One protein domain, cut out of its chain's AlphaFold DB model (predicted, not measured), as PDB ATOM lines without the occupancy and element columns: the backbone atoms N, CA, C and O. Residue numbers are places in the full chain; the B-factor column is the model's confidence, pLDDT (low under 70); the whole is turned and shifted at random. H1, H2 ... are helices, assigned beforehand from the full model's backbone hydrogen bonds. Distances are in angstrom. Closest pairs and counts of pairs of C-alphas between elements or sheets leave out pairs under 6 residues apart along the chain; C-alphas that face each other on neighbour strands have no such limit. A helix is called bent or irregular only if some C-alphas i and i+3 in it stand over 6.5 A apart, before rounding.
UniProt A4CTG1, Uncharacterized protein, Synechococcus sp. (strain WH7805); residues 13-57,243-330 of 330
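This is residues 13 to 57 and 243 to 330 of the 330 residues of an uncharacterized protein of Synechococcus sp. (strain WH7805) (UniProt A4CTG1). Seven helices stand nearly side by side in a slab: H1, H2, H7 and H6 make a row, H4 and H5 come next as a pair, and H3 closes the far end. H2 is the longest helix, and its residues 50 to 57 stick out beyond the body. The printed part has 133 residues, with seven named helices, H1 to H7 in chain order, and no named strand; the class is all helix, and H2 to H7 form a bundle, helices packed side by side. It is compact, with a radius of gyration of the C-alphas of 15.8 A, and spans 43 by 39 by 22 A.

H1, residues 13 to 28, and H2, residues 32 to 57, form a helical hairpin and touch, the C-alphas of Ala 16 and Ala 42 being closest at 4.2 A. Beyond the cut, H3, residues 243 to 256, touches H4, residues 263 to 279, opposite ways at a shallow tilt of 34.8 degrees, only just short of steep; the closest C-alphas, of Pro 243 and Gly 273, are 6.6 A apart. H5, residues 281 to 297, forms a hairpin with H4, closest at the C-alphas of Gly 277 and Gln 284, 4.4 A. H5 also touches H3, the same way at a shallow tilt of 23 degrees, closest at the C-alphas of Leu 244 and Ile 283, 5.3 A. H6, residues 302 to 314, touches H5 with residues 288 to 295 of H5 alone; the C-alphas of Leu 291 and Leu 308 are closest at 5.7 A. H6 touches H4 with residues 267 to 274 of H4 alone, closest at the C-alphas of Leu 274 and Gly 311, 6.6 A. H7, residues 318 to 328, forms a hairpin with H6, closest at the C-alphas of Ala 309 and Ala 321, 4.3 A. H7 touches residues 32 to 43 of H2 alone, the same way at a shallow tilt of 25 degrees, closest at the C-alphas of Val 36 and Ala 322, 5.3 A. H1 and H7 are near each other, while H1 and H3 are apart. Every O i to N i+4 pair is within hydrogen-bond range in H3, H5, H6 and H7; in H1 it is 11 of 12, in H2 20 of 22 and in H4 12 of 13.

H1 begins at C-alpha 13, (49.580, -7.821, 239.756), and is 22.4 A long. H2 measures 37.1 A and is irregular, but only just: C-alphas 34 and 37 are 6.55 A apart. H4, 25.7 A, is irregular, with C-alphas 276 and 279 7.3 A apart. H5 measures 24.4 A, H3 20.1 A, H6 18.3 A and H7 15.3 A. H7 ends at C-alpha 328, (62.286, -4.598, 245.431).

The C-alphas of Ala 14 and Val 245 are the two farthest apart, at 44.8 A. Residues 58 to 242 are not printed, and C-alphas 57 and 243 are 39.8 A apart across this cut. Of the links that are printed whole, H3 to H4 is short but not tight, and the others are tight. The mean pLDDT of the printed part is 93.5, and no printed residue is under 70.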
ATOM      1  N   GLY A  13      49.397  -9.092 239.053       74.31
ATOM      2  CA  GLY A  13      49.580  -7.821 239.756       74.31
ATOM      3  C   GLY A  13      48.569  -7.562 240.880       74.31
ATOM      4  O   GLY A  13      48.960  -7.194 241.983       74.31
ATOM      5  N   ALA A  14      47.283  -7.881 240.684       83.75
ATOM      6  CA  ALA A  14      46.267  -7.684 241.724       83.75
ATOM      7  C   ALA A  14      46.461  -8.614 242.938       83.75
ATOM      8  O   ALA A  14      45.983  -8.321 244.036       83.75
ATOM      9  N   MET A  15      47.139  -9.752 242.754       87.69
ATOM     10  CA  MET A  15      47.522 -10.638 243.856       87.69
ATOM     11  C   MET A  15      48.808 -10.164 244.538       87.69
ATOM     12  O   MET A  15      48.887 -10.235 245.764       87.69
ATOM     13  N   ALA A  16      49.779  -9.645 243.782       87.94
ATOM     14  CA  ALA A  16      50.988  -9.044 244.343       87.94
ATOM     15  C   ALA A  16      50.657  -7.854 245.262       87.94
ATOM     16  O   ALA A  16      51.141  -7.817 246.396       87.94
ATOM     17  N   ASP A  17      49.752  -6.966 244.835       89.88
ATOM     18  CA  ASP A  17      49.289  -5.817 245.628       89.88
ATOM     19  C   ASP A  17      48.667  -6.253 246.961       89.88
ATOM     20  O   ASP A  17      49.001  -5.725 248.022       89.88
ATOM     21  N   ARG A  18      47.818  -7.289 246.943       92.38
ATOM     22  CA  ARG A  18      47.200  -7.838 248.164       92.38
ATOM     23  C   ARG A  18      48.229  -8.406 249.136       92.38
ATOM     24  O   ARG A  18      48.097  -8.220 250.346       92.38
ATOM     25  N   TYR A  19      49.234  -9.122 248.630       92.00
ATOM     26  CA  TYR A  19      50.305  -9.645 249.475       92.00
ATOM     27  C   TYR A  19      51.156  -8.517 250.063       92.00
ATOM     28  O   TYR A  19      51.490  -8.572 251.247       92.00
ATOM     29  N   TYR A  20      51.434  -7.469 249.289       92.38
ATOM     30  CA  TYR A  20      52.126  -6.283 249.783       92.38
ATOM     31  C   TYR A  20      51.334  -5.552 250.878       92.38
ATOM     32  O   TYR A  20      51.885  -5.259 251.940       92.38
ATOM     33  N   GLU A  21      50.034  -5.315 250.685       94.00
ATOM     34  CA  GLU A  21      49.169  -4.683 251.694       94.00
ATOM     35  C   GLU A  21      49.131  -5.481 253.006       94.00
ATOM     36  O   GLU A  21      49.206  -4.916 254.103       94.00
ATOM     37  N   LEU A  22      49.047  -6.811 252.904       93.44
ATOM     38  CA  LEU A  22      49.076  -7.696 254.063       93.44
ATOM     39  C   LEU A  22      50.429  -7.633 254.784       93.44
ATOM     40  O   LEU A  22      50.460  -7.560 256.016       93.44
ATOM     41  N   ALA A  23      51.530  -7.599 254.030       90.75
ATOM     42  CA  ALA A  23      52.872  -7.441 254.574       90.75
ATOM     43  C   ALA A  23      53.039  -6.100 255.315       90.75
ATOM     44  O   ALA A  23      53.494  -6.089 256.460       90.75
ATOM     45  N   GLU A  24      52.594  -4.982 254.726       94.56
ATOM     46  CA  GLU A  24      52.636  -3.653 255.357       94.56
ATOM     47  C   GLU A  24      51.801  -3.606 256.647       94.56
ATOM     48  O   GLU A  24      52.250  -3.053 257.650       94.56
ATOM     49  N   SER A  25      50.620  -4.236 256.666       94.88
ATOM     50  CA  SER A  25      49.777  -4.338 257.868       94.88
ATOM     51  C   SER A  25      50.477  -5.082 259.014       94.88
ATOM     52  O   SER A  25      50.425  -4.644 260.167       94.88
ATOM     53  N   MET A  26      51.178  -6.182 258.716       92.50
ATOM     54  CA  MET A  26      51.953  -6.931 259.716       92.50
ATOM     55  C   MET A  26      53.185  -6.151 260.181       92.50
ATOM     56  O   MET A  26      53.461  -6.087 261.382       92.50
ATOM     57  N   ASN A  27      53.880  -5.491 259.254       88.62
ATOM     58  CA  ASN A  27      55.036  -4.650 259.550       88.62
ATOM     59  C   ASN A  27      54.663  -3.473 260.475       88.62
ATOM     60  O   ASN A  27      55.336  -3.233 261.475       88.62
ATOM     61  N   GLN A  28      53.532  -2.800 260.226       92.31
ATOM     62  CA  GLN A  28      53.011  -1.720 261.083       92.31
ATOM     63  C   GLN A  28      52.685  -2.179 262.511       92.31
ATOM     64  O   GLN A  28      52.763  -1.389 263.450       92.31
ATOM     65  N   ARG A  29      52.346  -3.461 262.692       93.44
ATOM     66  CA  ARG A  29      52.105  -4.077 264.007       93.44
ATOM     67  C   ARG A  29      53.387  -4.565 264.688       93.44
ATOM     68  O   ARG A  29      53.308  -5.137 265.771       93.44
ATOM     69  N   GLY A  30      54.552  -4.372 264.064       88.81
ATOM     70  CA  GLY A  30      55.839  -4.868 264.551       88.81
ATOM     71  C   GLY A  30      56.044  -6.375 264.361       88.81
ATOM     72  O   GLY A  30      57.023  -6.918 264.863       88.81
ATOM     73  N   ALA A  31      55.157  -7.060 263.634       91.62
ATOM     74  CA  ALA A  31      55.218  -8.501 263.401       91.62
ATOM     75  C   ALA A  31      56.022  -8.824 262.126       91.62
ATOM     76  O   ALA A  31      55.486  -9.367 261.160       91.62
ATOM     77  N   MET A  32      57.310  -8.461 262.106       87.12
ATOM     78  CA  MET A  32      58.162  -8.579 260.908       87.12
ATOM     79  C   MET A  32      58.333 -10.029 260.440       87.12
ATOM     80  O   MET A  32      58.279 -10.284 259.241       87.12
ATOM     81  N   GLU A  33      58.432 -10.983 261.369       86.56
ATOM     82  CA  GLU A  33      58.529 -12.420 261.059       86.56
ATOM     83  C   GLU A  33      57.312 -12.923 260.262       86.56
ATOM     84  O   GLU A  33      57.433 -13.796 259.408       86.56
ATOM     85  N   LEU A  34      56.135 -12.328 260.498       91.00
ATOM     86  CA  LEU A  34      54.908 -12.631 259.762       91.00
ATOM     87  C   LEU A  34      54.791 -11.836 258.457       91.00
ATOM     88  O   LEU A  34      54.093 -12.270 257.548       91.00
ATOM     89  N   ALA A  35      55.443 -10.674 258.359       88.69
ATOM     90  CA  ALA A  35      55.404  -9.817 257.175       88.69
ATOM     91  C   ALA A  35      56.285 -10.348 256.032       88.69
ATOM     92  O   ALA A  35      55.887 -10.281 254.869       88.69
ATOM     93  N   VAL A  36      57.468 -10.889 256.355       89.38
ATOM     94  CA  VAL A  36      58.479 -11.321 255.369       89.38
ATOM     95  C   VAL A  36      57.939 -12.315 254.326       89.38
ATOM     96  O   VAL A  36      58.112 -12.040 253.135       89.38
ATOM     97  N   PRO A  37      57.221 -13.398 254.691       89.81
ATOM     98  CA  PRO A  37      56.695 -14.338 253.699       89.81
ATOM     99  C   PRO A  37      55.749 -13.687 252.682       89.81
ATOM    100  O   PRO A  37      55.732 -14.084 251.516       89.81
ATOM    101  N   PHE A  38      54.982 -12.673 253.100       91.81
ATOM    102  CA  PHE A  38      54.073 -11.943 252.215       91.81
ATOM    103  C   PHE A  38      54.822 -10.988 251.285       91.81
ATOM    104  O   PHE A  38      54.514 -10.950 250.094       91.81
ATOM    105  N   TYR A  39      55.848 -10.287 251.780       91.06
ATOM    106  CA  TYR A  39      56.718  -9.491 250.914       91.06
ATOM    107  C   TYR A  39      57.409 -10.361 249.853       91.06
ATOM    108  O   TYR A  39      57.360 -10.030 248.669       91.06
ATOM    109  N   ARG A  40      57.976 -11.512 250.242       91.19
ATOM    110  CA  ARG A  40      58.600 -12.460 249.304       91.19
ATOM    111  C   ARG A  40      57.612 -12.953 248.247       91.19
ATOM    112  O   ARG A  40      57.951 -13.019 247.068       91.19
ATOM    113  N   GLN A  41      56.383 -13.276 248.653       92.19
ATOM    114  CA  GLN A  41      55.342 -13.727 247.729       92.19
ATOM    115  C   GLN A  41      54.940 -12.633 246.729       92.19
ATOM    116  O   GLN A  41      54.758 -12.933 245.550       92.19
ATOM    117  N   ALA A  42      54.834 -11.376 247.173       90.00
ATOM    118  CA  ALA A  42      54.568 -10.244 246.289       90.00
ATOM    119  C   ALA A  42      55.695 -10.061 245.255       90.00
ATOM    120  O   ALA A  42      55.416  -9.976 244.060       90.00
ATOM    121  N   VAL A  43      56.961 -10.096 245.697       88.81
ATOM    122  CA  VAL A  43      58.135  -9.996 244.807       88.81
ATOM    123  C   VAL A  43      58.140 -11.128 243.777       88.81
ATOM    124  O   VAL A  43      58.294 -10.874 242.585       88.81
ATOM    125  N   ALA A  44      57.910 -12.371 244.209       88.94
ATOM    126  CA  ALA A  44      57.887 -13.529 243.315       88.94
ATOM    127  C   ALA A  44      56.812 -13.414 242.219       88.94
ATOM    128  O   ALA A  44      57.068 -13.760 241.066       88.94
ATOM    129  N   LEU A  45      55.623 -12.901 242.557       89.75
ATOM    130  CA  LEU A  45      54.542 -12.694 241.588       89.75
ATOM    131  C   LEU A  45      54.875 -11.612 240.554       89.75
ATOM    132  O   LEU A  45      54.597 -11.812 239.371       89.75
ATOM    133  N   LEU A  46      55.489 -10.502 240.974       87.56
ATOM    134  CA  LEU A  46      55.897  -9.434 240.056       87.56
ATOM    135  C   LEU A  46      57.040  -9.870 239.134       87.56
ATOM    136  O   LEU A  46      57.028  -9.546 237.947       87.56
ATOM    137  N   LEU A  47      58.008 -10.637 239.648       86.12
ATOM    138  CA  LEU A  47      59.080 -11.201 238.824       86.12
ATOM    139  C   LEU A  47      58.524 -12.169 237.771       86.12
ATOM    140  O   LEU A  47      58.863 -12.041 236.596       86.12
ATOM    141  N   ALA A  48      57.613 -13.066 238.159       87.12
ATOM    142  CA  ALA A  48      56.963 -13.988 237.228       87.12
ATOM    143  C   ALA A  48      56.137 -13.256 236.152       87.12
ATOM    144  O   ALA A  48      56.142 -13.644 234.982       87.12
ATOM    145  N   GLU A  49      55.445 -12.176 236.524       88.44
ATOM    146  CA  GLU A  49      54.713 -11.333 235.576       88.44
ATOM    147  C   GLU A  49      55.661 -10.635 234.594       88.44
ATOM    148  O   GLU A  49      55.429 -10.669 233.384       88.44
ATOM    149  N   ARG A  50      56.774 -10.075 235.082       86.81
ATOM    150  CA  ARG A  50      57.801  -9.453 234.238       86.81
ATOM    151  C   ARG A  50      58.405 -10.445 233.247       86.81
ATOM    152  O   ARG A  50      58.541 -10.107 232.073       86.81
ATOM    153  N   GLU A  51      58.749 -11.650 233.692       86.12
ATOM    154  CA  GLU A  51      59.258 -12.711 232.816       86.12
ATOM    155  C   GLU A  51      58.224 -13.105 231.754       86.12
ATOM    156  O   GLU A  51      58.563 -13.222 230.577       86.12
ATOM    157  N   SER A  52      56.951 -13.247 232.140       87.31
ATOM    158  CA  SER A  52      55.865 -13.542 231.201       87.31
ATOM    159  C   SER A  52      55.713 -12.448 230.142       87.31
ATOM    160  O   SER A  52      55.624 -12.751 228.952       87.31
ATOM    161  N   LEU A  53      55.759 -11.176 230.545       86.38
ATOM    162  CA  LEU A  53      55.709 -10.039 229.625       86.38
ATOM    163  C   LEU A  53      56.929 -10.004 228.697       86.38
ATOM    164  O   LEU A  53      56.779  -9.773 227.499       86.38
ATOM    165  N   GLN A  54      58.131 -10.279 229.209       85.06
ATOM    166  CA  GLN A  54      59.337 -10.375 228.381       85.06
ATOM    167  C   GLN A  54      59.232 -11.503 227.352       85.06
ATOM    168  O   GLN A  54      59.544 -11.285 226.183       85.06
ATOM    169  N   GLN A  55      58.733 -12.675 227.748       84.94
ATOM    170  CA  GLN A  55      58.493 -13.792 226.831       84.94
ATOM    171  C   GLN A  55      57.430 -13.462 225.782       84.94
ATOM    172  O   GLN A  55      57.581 -13.854 224.633       84.94
ATOM    173  N   GLN A  56      56.376 -12.721 226.134       84.12
ATOM    174  CA  GLN A  56      55.369 -12.270 225.167       84.12
ATOM    175  C   GLN A  56      55.939 -11.252 224.172       84.12
ATOM    176  O   GLN A  56      55.629 -11.318 222.983       84.12
ATOM    177  N   LEU A  57      56.798 -10.342 224.636       78.25
ATOM    178  CA  LEU A  57      57.474  -9.360 223.786       78.25
ATOM    179  C   LEU A  57      58.510 -10.010 222.856       78.25
ATOM    180  O   LEU A  57      58.646  -9.592 221.709       78.25
ATOM    181  N   PRO A 243      84.922 -23.529 250.743       97.25
ATOM    182  CA  PRO A 243      84.024 -22.430 250.381       97.25
ATOM    183  C   PRO A 243      84.290 -21.147 251.175       97.25
ATOM    184  O   PRO A 243      84.176 -20.061 250.617       97.25
ATOM    185  N   LEU A 244      84.711 -21.254 252.441       98.25
ATOM    186  CA  LEU A 244      85.056 -20.091 253.262       98.25
ATOM    187  C   LEU A 244      86.183 -19.260 252.628       98.25
ATOM    188  O   LEU A 244      86.059 -18.047 252.487       98.25
ATOM    189  N   VAL A 245      87.259 -19.924 252.194       98.25
ATOM    190  CA  VAL A 245      88.404 -19.268 251.544       98.25
ATOM    191  C   VAL A 245      87.983 -18.675 250.199       98.25
ATOM    192  O   VAL A 245      88.361 -17.554 249.870       98.25
ATOM    193  N   SER A 246      87.146 -19.390 249.442       98.25
ATOM    194  CA  SER A 246      86.587 -18.896 248.178       98.25
ATOM    195  C   SER A 246      85.812 -17.580 248.359       98.25
ATOM    196  O   SER A 246      86.062 -16.616 247.633       98.25
ATOM    197  N   LEU A 247      84.940 -17.499 249.372       98.50
ATOM    198  CA  LEU A 247      84.181 -16.286 249.709       98.50
ATOM    199  C   LEU A 247      85.103 -15.129 250.117       98.50
ATOM    200  O   LEU A 247      84.949 -14.013 249.622       98.50
ATOM    201  N   GLN A 248      86.099 -15.396 250.964       98.44
ATOM    202  CA  GLN A 248      87.075 -14.390 251.403       98.44
ATOM    203  C   GLN A 248      87.898 -13.825 250.238       98.44
ATOM    204  O   GLN A 248      88.175 -12.623 250.195       98.44
ATOM    205  N   LEU A 249      88.255 -14.668 249.265       98.31
ATOM    206  CA  LEU A 249      88.930 -14.239 248.040       98.31
ATOM    207  C   LEU A 249      88.022 -13.367 247.171       98.31
ATOM    208  O   LEU A 249      88.480 -12.346 246.668       98.31
ATOM    209  N   HIS A 250      86.737 -13.707 247.035       98.12
ATOM    210  CA  HIS A 250      85.775 -12.867 246.313       98.12
ATOM    211  C   HIS A 250      85.583 -11.493 246.961       98.12
ATOM    212  O   HIS A 250      85.551 -10.488 246.253       98.12
ATOM    213  N   ARG A 251      85.515 -11.432 248.293       97.94
ATOM    214  CA  ARG A 251      85.462 -10.159 249.025       97.94
ATOM    215  C   ARG A 251      86.732  -9.337 248.836       97.94
ATOM    216  O   ARG A 251      86.665  -8.142 248.573       97.94
ATOM    217  N   SER A 252      87.892  -9.986 248.915       97.44
ATOM    218  CA  SER A 252      89.187  -9.333 248.684       97.44
ATOM    219  C   SER A 252      89.295  -8.777 247.263       97.44
ATOM    220  O   SER A 252      89.774  -7.662 247.083       97.44
ATOM    221  N   TRP A 253      88.793  -9.521 246.275       97.12
ATOM    222  CA  TRP A 253      88.718  -9.074 244.888       97.12
ATOM    223  C   TRP A 253      87.831  -7.830 244.752       97.12
ATOM    224  O   TRP A 253      88.277  -6.833 244.195       97.12
ATOM    225  N   LEU A 254      86.623  -7.847 245.323       97.31
ATOM    226  CA  LEU A 254      85.694  -6.711 245.285       97.31
ATOM    227  C   LEU A 254      86.242  -5.468 245.998       97.31
ATOM    228  O   LEU A 254      86.032  -4.353 245.533       97.31
ATOM    229  N   ALA A 255      86.963  -5.652 247.105       96.44
ATOM    230  CA  ALA A 255      87.559  -4.551 247.854       96.44
ATOM    231  C   ALA A 255      88.724  -3.876 247.111       96.44
ATOM    232  O   ALA A 255      88.938  -2.679 247.286       96.44
ATOM    233  N   GLN A 256      89.491  -4.635 246.322       95.38
ATOM    234  CA  GLN A 256      90.669  -4.120 245.618       95.38
ATOM    235  C   GLN A 256      90.332  -3.622 244.213       95.38
ATOM    236  O   GLN A 256      90.773  -2.542 243.835       95.38
ATOM    237  N   LEU A 257      89.546  -4.394 243.460       95.44
ATOM    238  CA  LEU A 257      89.260  -4.168 242.043       95.44
ATOM    239  C   LEU A 257      87.743  -4.232 241.783       95.44
ATOM    240  O   LEU A 257      87.289  -5.134 241.070       95.44
ATOM    241  N   PRO A 258      86.938  -3.321 242.365       94.75
ATOM    242  CA  PRO A 258      85.478  -3.410 242.326       94.75
ATOM    243  C   PRO A 258      84.922  -3.474 240.898       94.75
ATOM    244  O   PRO A 258      84.057  -4.301 240.617       94.75
ATOM    245  N   ASP A 259      85.489  -2.693 239.976       92.94
ATOM    246  CA  ASP A 259      85.048  -2.628 238.576       92.94
ATOM    247  C   ASP A 259      85.381  -3.899 237.772       92.94
ATOM    248  O   ASP A 259      84.801  -4.150 236.716       92.94
ATOM    249  N   SER A 260      86.307  -4.723 238.270       92.44
ATOM    250  CA  SER A 260      86.743  -5.957 237.609       92.44
ATOM    251  C   SER A 260      85.950  -7.195 238.033       92.44
ATOM    252  O   SER A 260      86.124  -8.253 237.423       92.44
ATOM    253  N   VAL A 261      85.113  -7.115 239.076       93.56
ATOM    254  CA  VAL A 261      84.369  -8.271 239.597       93.56
ATOM    255  C   VAL A 261      83.091  -8.503 238.784       93.56
ATOM    256  O   VAL A 261      82.185  -7.674 238.815       93.56
ATOM    257  N   PRO A 262      82.922  -9.663 238.119       94.19
ATOM    258  CA  PRO A 262      81.656  -9.985 237.473       94.19
ATOM    259  C   PRO A 262      80.579 -10.261 238.530       94.19
ATOM    260  O   PRO A 262      80.664 -11.261 239.255       94.19
ATOM    261  N   ILE A 263      79.558  -9.400 238.596       94.88
ATOM    262  CA  ILE A 263      78.493  -9.440 239.615       94.88
ATOM    263  C   ILE A 263      77.822 -10.813 239.665       94.88
ATOM    264  O   ILE A 263      77.724 -11.407 240.735       94.88
ATOM    265  N   GLU A 264      77.438 -11.367 238.512       95.06
ATOM    266  CA  GLU A 264      76.781 -12.679 238.412       95.06
ATOM    267  C   GLU A 264      77.607 -13.795 239.070       95.06
ATOM    268  O   GLU A 264      77.076 -14.667 239.761       95.06
ATOM    269  N   ARG A 265      78.936 -13.755 238.904       94.00
ATOM    270  CA  ARG A 265      79.839 -14.745 239.502       94.00
ATOM    271  C   ARG A 265      79.923 -14.569 241.014       94.00
ATOM    272  O   ARG A 265      79.875 -15.566 241.735       94.00
ATOM    273  N   ALA A 266      80.065 -13.335 241.492       96.38
ATOM    274  CA  ALA A 266      80.124 -13.060 242.924       96.38
ATOM    275  C   ALA A 266      78.795 -13.422 243.613       96.38
ATOM    276  O   ALA A 266      78.802 -14.054 244.669       96.38
ATOM    277  N   LEU A 267      77.664 -13.138 242.960       96.94
ATOM    278  CA  LEU A 267      76.326 -13.527 243.400       96.94
ATOM    279  C   LEU A 267      76.165 -15.052 243.467       96.94
ATOM    280  O   LEU A 267      75.708 -15.583 244.480       96.94
ATOM    281  N   LYS A 268      76.586 -15.785 242.426       96.56
ATOM    282  CA  LYS A 268      76.578 -17.259 242.422       96.56
ATOM    283  C   LYS A 268      77.426 -17.830 243.561       96.56
ATOM    284  O   LYS A 268      76.991 -18.757 244.241       96.56
ATOM    285  N   CYS A 269      78.609 -17.264 243.802       96.69
ATOM    286  CA  CYS A 269      79.473 -17.671 244.908       96.69
ATOM    287  C   CYS A 269      78.799 -17.434 246.268       96.69
ATOM    288  O   CYS A 269      78.724 -18.354 247.082       96.69
ATOM    289  N   ALA A 270      78.245 -16.241 246.497       98.00
ATOM    290  CA  ALA A 270      77.594 -15.899 247.756       98.00
ATOM    291  C   ALA A 270      76.349 -16.759 248.021       98.00
ATOM    292  O   ALA A 270      76.202 -17.328 249.099       98.00
ATOM    293  N   THR A 271      75.479 -16.928 247.025       97.31
ATOM    294  CA  THR A 271      74.271 -17.762 247.142       97.31
ATOM    295  C   THR A 271      74.599 -19.238 247.368       97.31
ATOM    296  O   THR A 271      73.928 -19.906 248.154       97.31
ATOM    297  N   GLN A 272      75.656 -19.764 246.740       96.38
ATOM    298  CA  GLN A 272      76.166 -21.101 247.049       96.38
ATOM    299  C   GLN A 272      76.742 -21.171 248.470       96.38
ATOM    300  O   GLN A 272      76.506 -22.153 249.171       96.38
ATOM    301  N   GLY A 273      77.450 -20.128 248.910       96.88
ATOM    302  CA  GLY A 273      77.944 -19.985 250.275       96.88
ATOM    303  C   GLY A 273      76.823 -20.049 251.312       96.88
ATOM    304  O   GLY A 273      76.938 -20.808 252.265       96.88
ATOM    305  N   LEU A 274      75.705 -19.351 251.091       96.88
ATOM    306  CA  LEU A 274      74.531 -19.418 251.972       96.88
ATOM    307  C   LEU A 274      73.979 -20.844 252.095       96.88
ATOM    308  O   LEU A 274      73.737 -21.303 253.206       96.88
ATOM    309  N   LYS A 275      73.852 -21.565 250.972       95.50
ATOM    310  CA  LYS A 275      73.382 -22.963 250.955       95.50
ATOM    311  C   LYS A 275      74.333 -23.908 251.690       95.50
ATOM    312  O   LYS A 275      73.903 -24.778 252.434       95.50
ATOM    313  N   LEU A 276      75.643 -23.755 251.485       94.44
ATOM    314  CA  LEU A 276      76.648 -24.567 252.180       94.44
ATOM    315  C   LEU A 276      76.758 -24.203 253.670       94.44
ATOM    316  O   LEU A 276      77.086 -25.056 254.490       94.44
ATOM    317  N   GLY A 277      76.481 -22.945 254.007       93.06
ATOM    318  CA  GLY A 277      76.556 -22.382 255.349       93.06
ATOM    319  C   GLY A 277      75.349 -22.668 256.240       93.06
ATOM    320  O   GLY A 277      75.362 -22.227 257.383       93.06
ATOM    321  N   GLU A 278      74.340 -23.424 255.789       92.56
ATOM    322  CA  GLU A 278      73.167 -23.780 256.614       92.56
ATOM    323  C   GLU A 278      73.555 -24.398 257.970       92.56
ATOM    324  O   GLU A 278      72.865 -24.197 258.966       92.56
ATOM    325  N   ASN A 279      74.691 -25.105 258.021       90.56
ATOM    326  CA  ASN A 279      75.236 -25.711 259.239       90.56
ATOM    327  C   ASN A 279      76.574 -25.092 259.690       90.56
ATOM    328  O   ASN A 279      77.164 -25.553 260.667       90.56
ATOM    329  N   ASP A 280      77.067 -24.066 258.991       95.50
ATOM    330  CA  ASP A 280      78.330 -23.389 259.288       95.50
ATOM    331  C   ASP A 280      78.124 -21.870 259.283       95.50
ATOM    332  O   ASP A 280      78.150 -21.198 258.245       95.50
ATOM    333  N   GLY A 281      77.959 -21.323 260.488       95.56
ATOM    334  CA  GLY A 281      77.724 -19.897 260.690       95.56
ATOM    335  C   GLY A 281      78.861 -18.998 260.193       95.56
ATOM    336  O   GLY A 281      78.613 -17.826 259.917       95.56
ATOM    337  N   LEU A 282      80.094 -19.505 260.036       97.25
ATOM    338  CA  LEU A 282      81.191 -18.715 259.469       97.25
ATOM    339  C   LEU A 282      81.024 -18.551 257.960       97.25
ATOM    340  O   LEU A 282      81.123 -17.430 257.462       97.25
ATOM    341  N   ILE A 283      80.724 -19.637 257.243       97.81
ATOM    342  CA  ILE A 283      80.459 -19.588 255.797       97.81
ATOM    343  C   ILE A 283      79.241 -18.704 255.523       97.81
ATOM    344  O   ILE A 283      79.293 -17.833 254.654       97.81
ATOM    345  N   GLN A 284      78.167 -18.885 256.294       97.69
ATOM    346  CA  GLN A 284      76.949 -18.093 256.156       97.69
ATOM    347  C   GLN A 284      77.207 -16.598 256.387       97.69
ATOM    348  O   GLN A 284      76.774 -15.762 255.592       97.69
ATOM    349  N   LYS A 285      77.968 -16.249 257.433       97.69
ATOM    350  CA  LYS A 285      78.354 -14.862 257.719       97.69
ATOM    351  C   LYS A 285      79.182 -14.251 256.587       97.69
ATOM    352  O   LYS A 285      78.913 -13.117 256.200       97.69
ATOM    353  N   GLU A 286      80.165 -14.976 256.059       98.19
ATOM    354  CA  GLU A 286      80.994 -14.494 254.945       98.19
ATOM    355  C   GLU A 286      80.183 -14.315 253.656       98.19
ATOM    356  O   GLU A 286      80.361 -13.324 252.948       98.19
ATOM    357  N   ALA A 287      79.240 -15.216 253.376       98.50
ATOM    358  CA  ALA A 287      78.346 -15.099 252.231       98.50
ATOM    359  C   ALA A 287      77.426 -13.870 252.330       98.50
ATOM    360  O   ALA A 287      77.313 -13.106 251.370       98.50
ATOM    361  N   LEU A 288      76.825 -13.626 253.502       98.50
ATOM    362  CA  LEU A 288      76.037 -12.412 253.752       98.50
ATOM    363  C   LEU A 288      76.885 -11.145 253.642       98.50
ATOM    364  O   LEU A 288      76.426 -10.135 253.113       98.50
ATOM    365  N   GLN A 289      78.123 -11.185 254.133       98.56
ATOM    366  CA  GLN A 289      79.024 -10.043 254.050       98.56
ATOM    367  C   GLN A 289      79.388  -9.716 252.595       98.56
ATOM    368  O   GLN A 289      79.339  -8.547 252.215       98.56
ATOM    369  N   LEU A 290      79.659 -10.731 251.768       98.56
ATOM    370  CA  LEU A 290      79.875 -10.545 250.333       98.56
ATOM    371  C   LEU A 290      78.648  -9.917 249.650       98.56
ATOM    372  O   LEU A 290      78.804  -8.995 248.856       98.56
ATOM    373  N   LEU A 291      77.426 -10.347 249.982       98.62
ATOM    374  CA  LEU A 291      76.196  -9.750 249.434       98.62
ATOM    375  C   LEU A 291      76.010  -8.283 249.848       98.62
ATOM    376  O   LEU A 291      75.607  -7.461 249.027       98.62
ATOM    377  N   ARG A 292      76.334  -7.931 251.100       98.50
ATOM    378  CA  ARG A 292      76.302  -6.533 251.565       98.50
ATOM    379  C   ARG A 292      77.309  -5.663 250.817       98.50
ATOM    380  O   ARG A 292      76.972  -4.551 250.421       98.50
ATOM    381  N   GLU A 293      78.522  -6.167 250.604       98.31
ATOM    382  CA  GLU A 293      79.566  -5.460 249.855       98.31
ATOM    383  C   GLU A 293      79.188  -5.305 248.379       98.31
ATOM    384  O   GLU A 293      79.298  -4.208 247.837       98.31
ATOM    385  N   LEU A 294      78.636  -6.350 247.749       97.56
ATOM    386  CA  LEU A 294      78.112  -6.267 246.383       97.56
ATOM    387  C   LEU A 294      77.012  -5.215 246.260       97.56
ATOM    388  O   LEU A 294      77.022  -4.442 245.309       97.56
ATOM    389  N   ARG A 295      76.092  -5.138 247.230       97.38
ATOM    390  CA  ARG A 295      75.044  -4.109 247.239       97.38
ATOM    391  C   ARG A 295      75.621  -2.705 247.405       97.38
ATOM    392  O   ARG A 295      75.102  -1.768 246.813       97.38
ATOM    393  N   ALA A 296      76.674  -2.544 248.204       96.88
ATOM    394  CA  ALA A 296      77.322  -1.246 248.379       96.88
ATOM    395  C   ALA A 296      77.946  -0.734 247.069       96.88
ATOM    396  O   ALA A 296      77.867   0.460 246.790       96.88
ATOM    397  N   VAL A 297      78.524  -1.631 246.261       95.75
ATOM    398  CA  VAL A 297      79.093  -1.293 244.945       95.75
ATOM    399  C   VAL A 297      78.003  -1.165 243.869       95.75
ATOM    400  O   VAL A 297      78.074  -0.281 243.017       95.75
ATOM    401  N   HIS A 298      76.953  -1.990 243.933       94.31
ATOM    402  CA  HIS A 298      75.871  -2.056 242.945       94.31
ATOM    403  C   HIS A 298      74.485  -1.899 243.604       94.31
ATOM    404  O   HIS A 298      73.717  -2.861 243.688       94.31
ATOM    405  N   PRO A 299      74.126  -0.686 244.066       94.38
ATOM    406  CA  PRO A 299      72.927  -0.466 244.881       94.38
ATOM    407  C   PRO A 299      71.610  -0.680 244.131       94.38
ATOM    408  O   PRO A 299      70.584  -0.886 244.765       94.38
ATOM    409  N   SER A 300      71.621  -0.626 242.798       92.31
ATOM    410  CA  SER A 300      70.436  -0.818 241.956       92.31
ATOM    411  C   SER A 300      70.252  -2.253 241.459       92.31
ATOM    412  O   SER A 300      69.297  -2.518 240.732       92.31
ATOM    413  N   GLU A 301      71.168  -3.171 241.779       95.44
ATOM    414  CA  GLU A 301      71.119  -4.531 241.243       95.44
ATOM    415  C   GLU A 301      70.092  -5.383 242.004       95.44
ATOM    416  O   GLU A 301      70.346  -5.866 243.111       95.44
ATOM    417  N   SER A 302      68.918  -5.593 241.396       94.31
ATOM    418  CA  SER A 302      67.792  -6.276 242.043       94.31
ATOM    419  C   SER A 302      68.133  -7.704 242.464       94.31
ATOM    420  O   SER A 302      67.674  -8.156 243.512       94.31
ATOM    421  N   GLN A 303      68.969  -8.408 241.693       95.81
ATOM    422  CA  GLN A 303      69.366  -9.778 242.030       95.81
ATOM    423  C   GLN A 303      70.203  -9.838 243.316       95.81
ATOM    424  O   GLN A 303      70.043 -10.755 244.122       95.81
ATOM    425  N   VAL A 304      71.064  -8.839 243.542       97.38
ATOM    426  CA  VAL A 304      71.868  -8.735 244.767       97.38
ATOM    427  C   VAL A 304      70.974  -8.405 245.961       97.38
ATOM    428  O   VAL A 304      71.109  -9.034 247.011       97.38
ATOM    429  N   ILE A 305      70.035  -7.465 245.798       97.81
ATOM    430  CA  ILE A 305      69.076  -7.102 246.853       97.81
ATOM    431  C   ILE A 305      68.232  -8.319 247.251       97.81
ATOM    432  O   ILE A 305      68.088  -8.598 248.442       97.81
ATOM    433  N   GLN A 306      67.722  -9.070 246.271       96.88
ATOM    434  CA  GLN A 306      66.928 -10.274 246.511       96.88
ATOM    435  C   GLN A 306      67.736 -11.354 247.232       96.88
ATOM    436  O   GLN A 306      67.294 -11.849 248.265       96.88
ATOM    437  N   ALA A 307      68.938 -11.677 246.749       97.62
ATOM    438  CA  ALA A 307      69.779 -12.686 247.389       97.62
ATOM    439  C   ALA A 307      70.167 -12.305 248.827       97.62
ATOM    440  O   ALA A 307      70.243 -13.173 249.698       97.62
ATOM    441  N   LEU A 308      70.395 -11.013 249.094       98.44
ATOM    442  CA  LEU A 308      70.643 -10.519 250.446       98.44
ATOM    443  C   LEU A 308      69.395 -10.648 251.331       98.44
ATOM    444  O   LEU A 308      69.520 -11.090 252.469       98.44
ATOM    445  N   ALA A 309      68.207 -10.314 250.817       97.69
ATOM    446  CA  ALA A 309      66.945 -10.465 251.543       97.69
ATOM    447  C   ALA A 309      66.663 -11.932 251.907       97.69
ATOM    448  O   ALA A 309      66.412 -12.228 253.075       97.69
ATOM    449  N   ASP A 310      66.799 -12.844 250.939       96.38
ATOM    450  CA  ASP A 310      66.627 -14.290 251.134       96.38
ATOM    451  C   ASP A 310      67.632 -14.831 252.169       96.38
ATOM    452  O   ASP A 310      67.282 -15.596 253.071       96.38
ATOM    453  N   GLY A 311      68.894 -14.397 252.075       97.00
ATOM    454  CA  GLY A 311      69.933 -14.758 253.034       97.00
ATOM    455  C   GLY A 311      69.624 -14.271 254.452       97.00
ATOM    456  O   GLY A 311      69.778 -15.036 255.404       97.00
ATOM    457  N   LEU A 312      69.164 -13.028 254.605       97.75
ATOM    458  CA  LEU A 312      68.805 -12.449 255.903       97.75
ATOM    459  C   LEU A 312      67.579 -13.125 256.523       97.75
ATOM    460  O   LEU A 312      67.585 -13.412 257.720       97.75
ATOM    461  N   GLU A 313      66.571 -13.460 255.713       96.06
ATOM    462  CA  GLU A 313      65.430 -14.271 256.153       96.06
ATOM    463  C   GLU A 313      65.909 -15.625 256.698       96.06
ATOM    464  O   GLU A 313      65.497 -16.030 257.785       96.06
ATOM    465  N   SER A 314      66.822 -16.299 255.984       94.44
ATOM    466  CA  SER A 314      67.322 -17.626 256.375       94.44
ATOM    467  C   SER A 314      68.057 -17.645 257.723       94.44
ATOM    468  O   SER A 314      68.058 -18.670 258.401       94.44
ATOM    469  N   VAL A 315      68.644 -16.514 258.139       95.44
ATOM    470  CA  VAL A 315      69.329 -16.370 259.441       95.44
ATOM    471  C   VAL A 315      68.447 -15.774 260.534       95.44
ATOM    472  O   VAL A 315      68.912 -15.568 261.654       95.44
ATOM    473  N   GLY A 316      67.180 -15.494 260.224       94.69
ATOM    474  CA  GLY A 316      66.225 -14.904 261.155       94.69
ATOM    475  C   GLY A 316      66.346 -13.387 261.322       94.69
ATOM    476  O   GLY A 316      65.712 -12.825 262.214       94.69
ATOM    477  N   ASP A 317      67.104 -12.689 260.469       96.25
ATOM    478  CA  ASP A 317      67.114 -11.221 260.436       96.25
ATOM    479  C   ASP A 317      65.942 -10.695 259.593       96.25
ATOM    480  O   ASP A 317      66.083 -10.072 258.536       96.25
ATOM    481  N   TYR A 318      64.732 -10.977 260.079       94.06
ATOM    482  CA  TYR A 318      63.487 -10.637 259.394       94.06
ATOM    483  C   TYR A 318      63.292  -9.130 259.227       94.06
ATOM    484  O   TYR A 318      62.577  -8.688 258.327       94.06
ATOM    485  N   ARG A 319      63.926  -8.324 260.084       94.62
ATOM    486  CA  ARG A 319      63.834  -6.868 260.018       94.62
ATOM    487  C   ARG A 319      64.575  -6.324 258.809       94.62
ATOM    488  O   ARG A 319      63.992  -5.546 258.053       94.62
ATOM    489  N   GLU A 320      65.845  -6.690 258.647       95.69
ATOM    490  CA  GLU A 320      66.635  -6.235 257.502       95.69
ATOM    491  C   GLU A 320      66.081  -6.847 256.202       95.69
ATOM    492  O   GLU A 320      65.888  -6.121 255.225       95.69
ATOM    493  N   ALA A 321      65.681  -8.127 256.219       95.44
ATOM    494  CA  ALA A 321      65.048  -8.791 255.075       95.44
ATOM    495  C   ALA A 321      63.765  -8.078 254.598       95.44
ATOM    496  O   ALA A 321      63.612  -7.808 253.406       95.44
ATOM    497  N   ALA A 322      62.858  -7.709 255.513       92.94
ATOM    498  CA  ALA A 322      61.616  -7.012 255.162       92.94
ATOM    499  C   ALA A 322      61.867  -5.655 254.485       92.94
ATOM    500  O   ALA A 322      61.152  -5.288 253.551       92.94
ATOM    501  N   LEU A 323      62.885  -4.907 254.930       95.38
ATOM    502  CA  LEU A 323      63.250  -3.631 254.309       95.38
ATOM    503  C   LEU A 323      63.726  -3.822 252.867       95.38
ATOM    504  O   LEU A 323      63.346  -3.036 252.001       95.38
ATOM    505  N   LEU A 324      64.505  -4.875 252.610       96.44
ATOM    506  CA  LEU A 324      65.015  -5.184 251.277       96.44
ATOM    507  C   LEU A 324      63.925  -5.673 250.326       96.44
ATOM    508  O   LEU A 324      63.849  -5.202 249.196       96.44
ATOM    509  N   TYR A 325      63.035  -6.560 250.773       94.56
ATOM    510  CA  TYR A 325      61.915  -6.961 249.922       94.56
ATOM    511  C   TYR A 325      60.989  -5.789 249.607       94.56
ATOM    512  O   TYR A 325      60.504  -5.672 248.488       94.56
ATOM    513  N   ARG A 326      60.772  -4.879 250.563       92.12
ATOM    514  CA  ARG A 326      60.006  -3.654 250.316       92.12
ATOM    515  C   ARG A 326      60.675  -2.741 249.286       92.12
ATOM    516  O   ARG A 326      59.979  -2.039 248.562       92.12
ATOM    517  N   GLU A 327      62.003  -2.714 249.238       94.12
ATOM    518  CA  GLU A 327      62.768  -1.976 248.228       94.12
ATOM    519  C   GLU A 327      62.584  -2.570 246.829       94.12
ATOM    520  O   GLU A 327      62.379  -1.810 245.892       94.12
ATOM    521  N   LEU A 328      62.544  -3.900 246.701       92.19
ATOM    522  CA  LEU A 328      62.286  -4.598 245.431       92.19
ATOM    523  C   LEU A 328      60.878  -4.379 244.857       92.19
ATOM    524  O   LEU A 328      60.647  -4.678 243.688       92.19
ATOM    525  N   LEU A 329      59.936  -3.912 245.677       87.81
ATOM    526  CA  LEU A 329      58.547  -3.654 245.285       87.81
ATOM    527  C   LEU A 329      58.297  -2.204 244.841       87.81
ATOM    528  O   LEU A 329      57.164  -1.870 244.496       87.81
ATOM    529  N   LYS A 330      59.315  -1.339 244.892       83.50
ATOM    530  CA  LYS A 330      59.244   0.052 244.425       83.50
ATOM    531  C   LYS A 330      59.807   0.184 243.019       83.50
ATOM    532  O   LYS A 330      59.251   1.024 242.278       83.50
TER     533      LYS A 330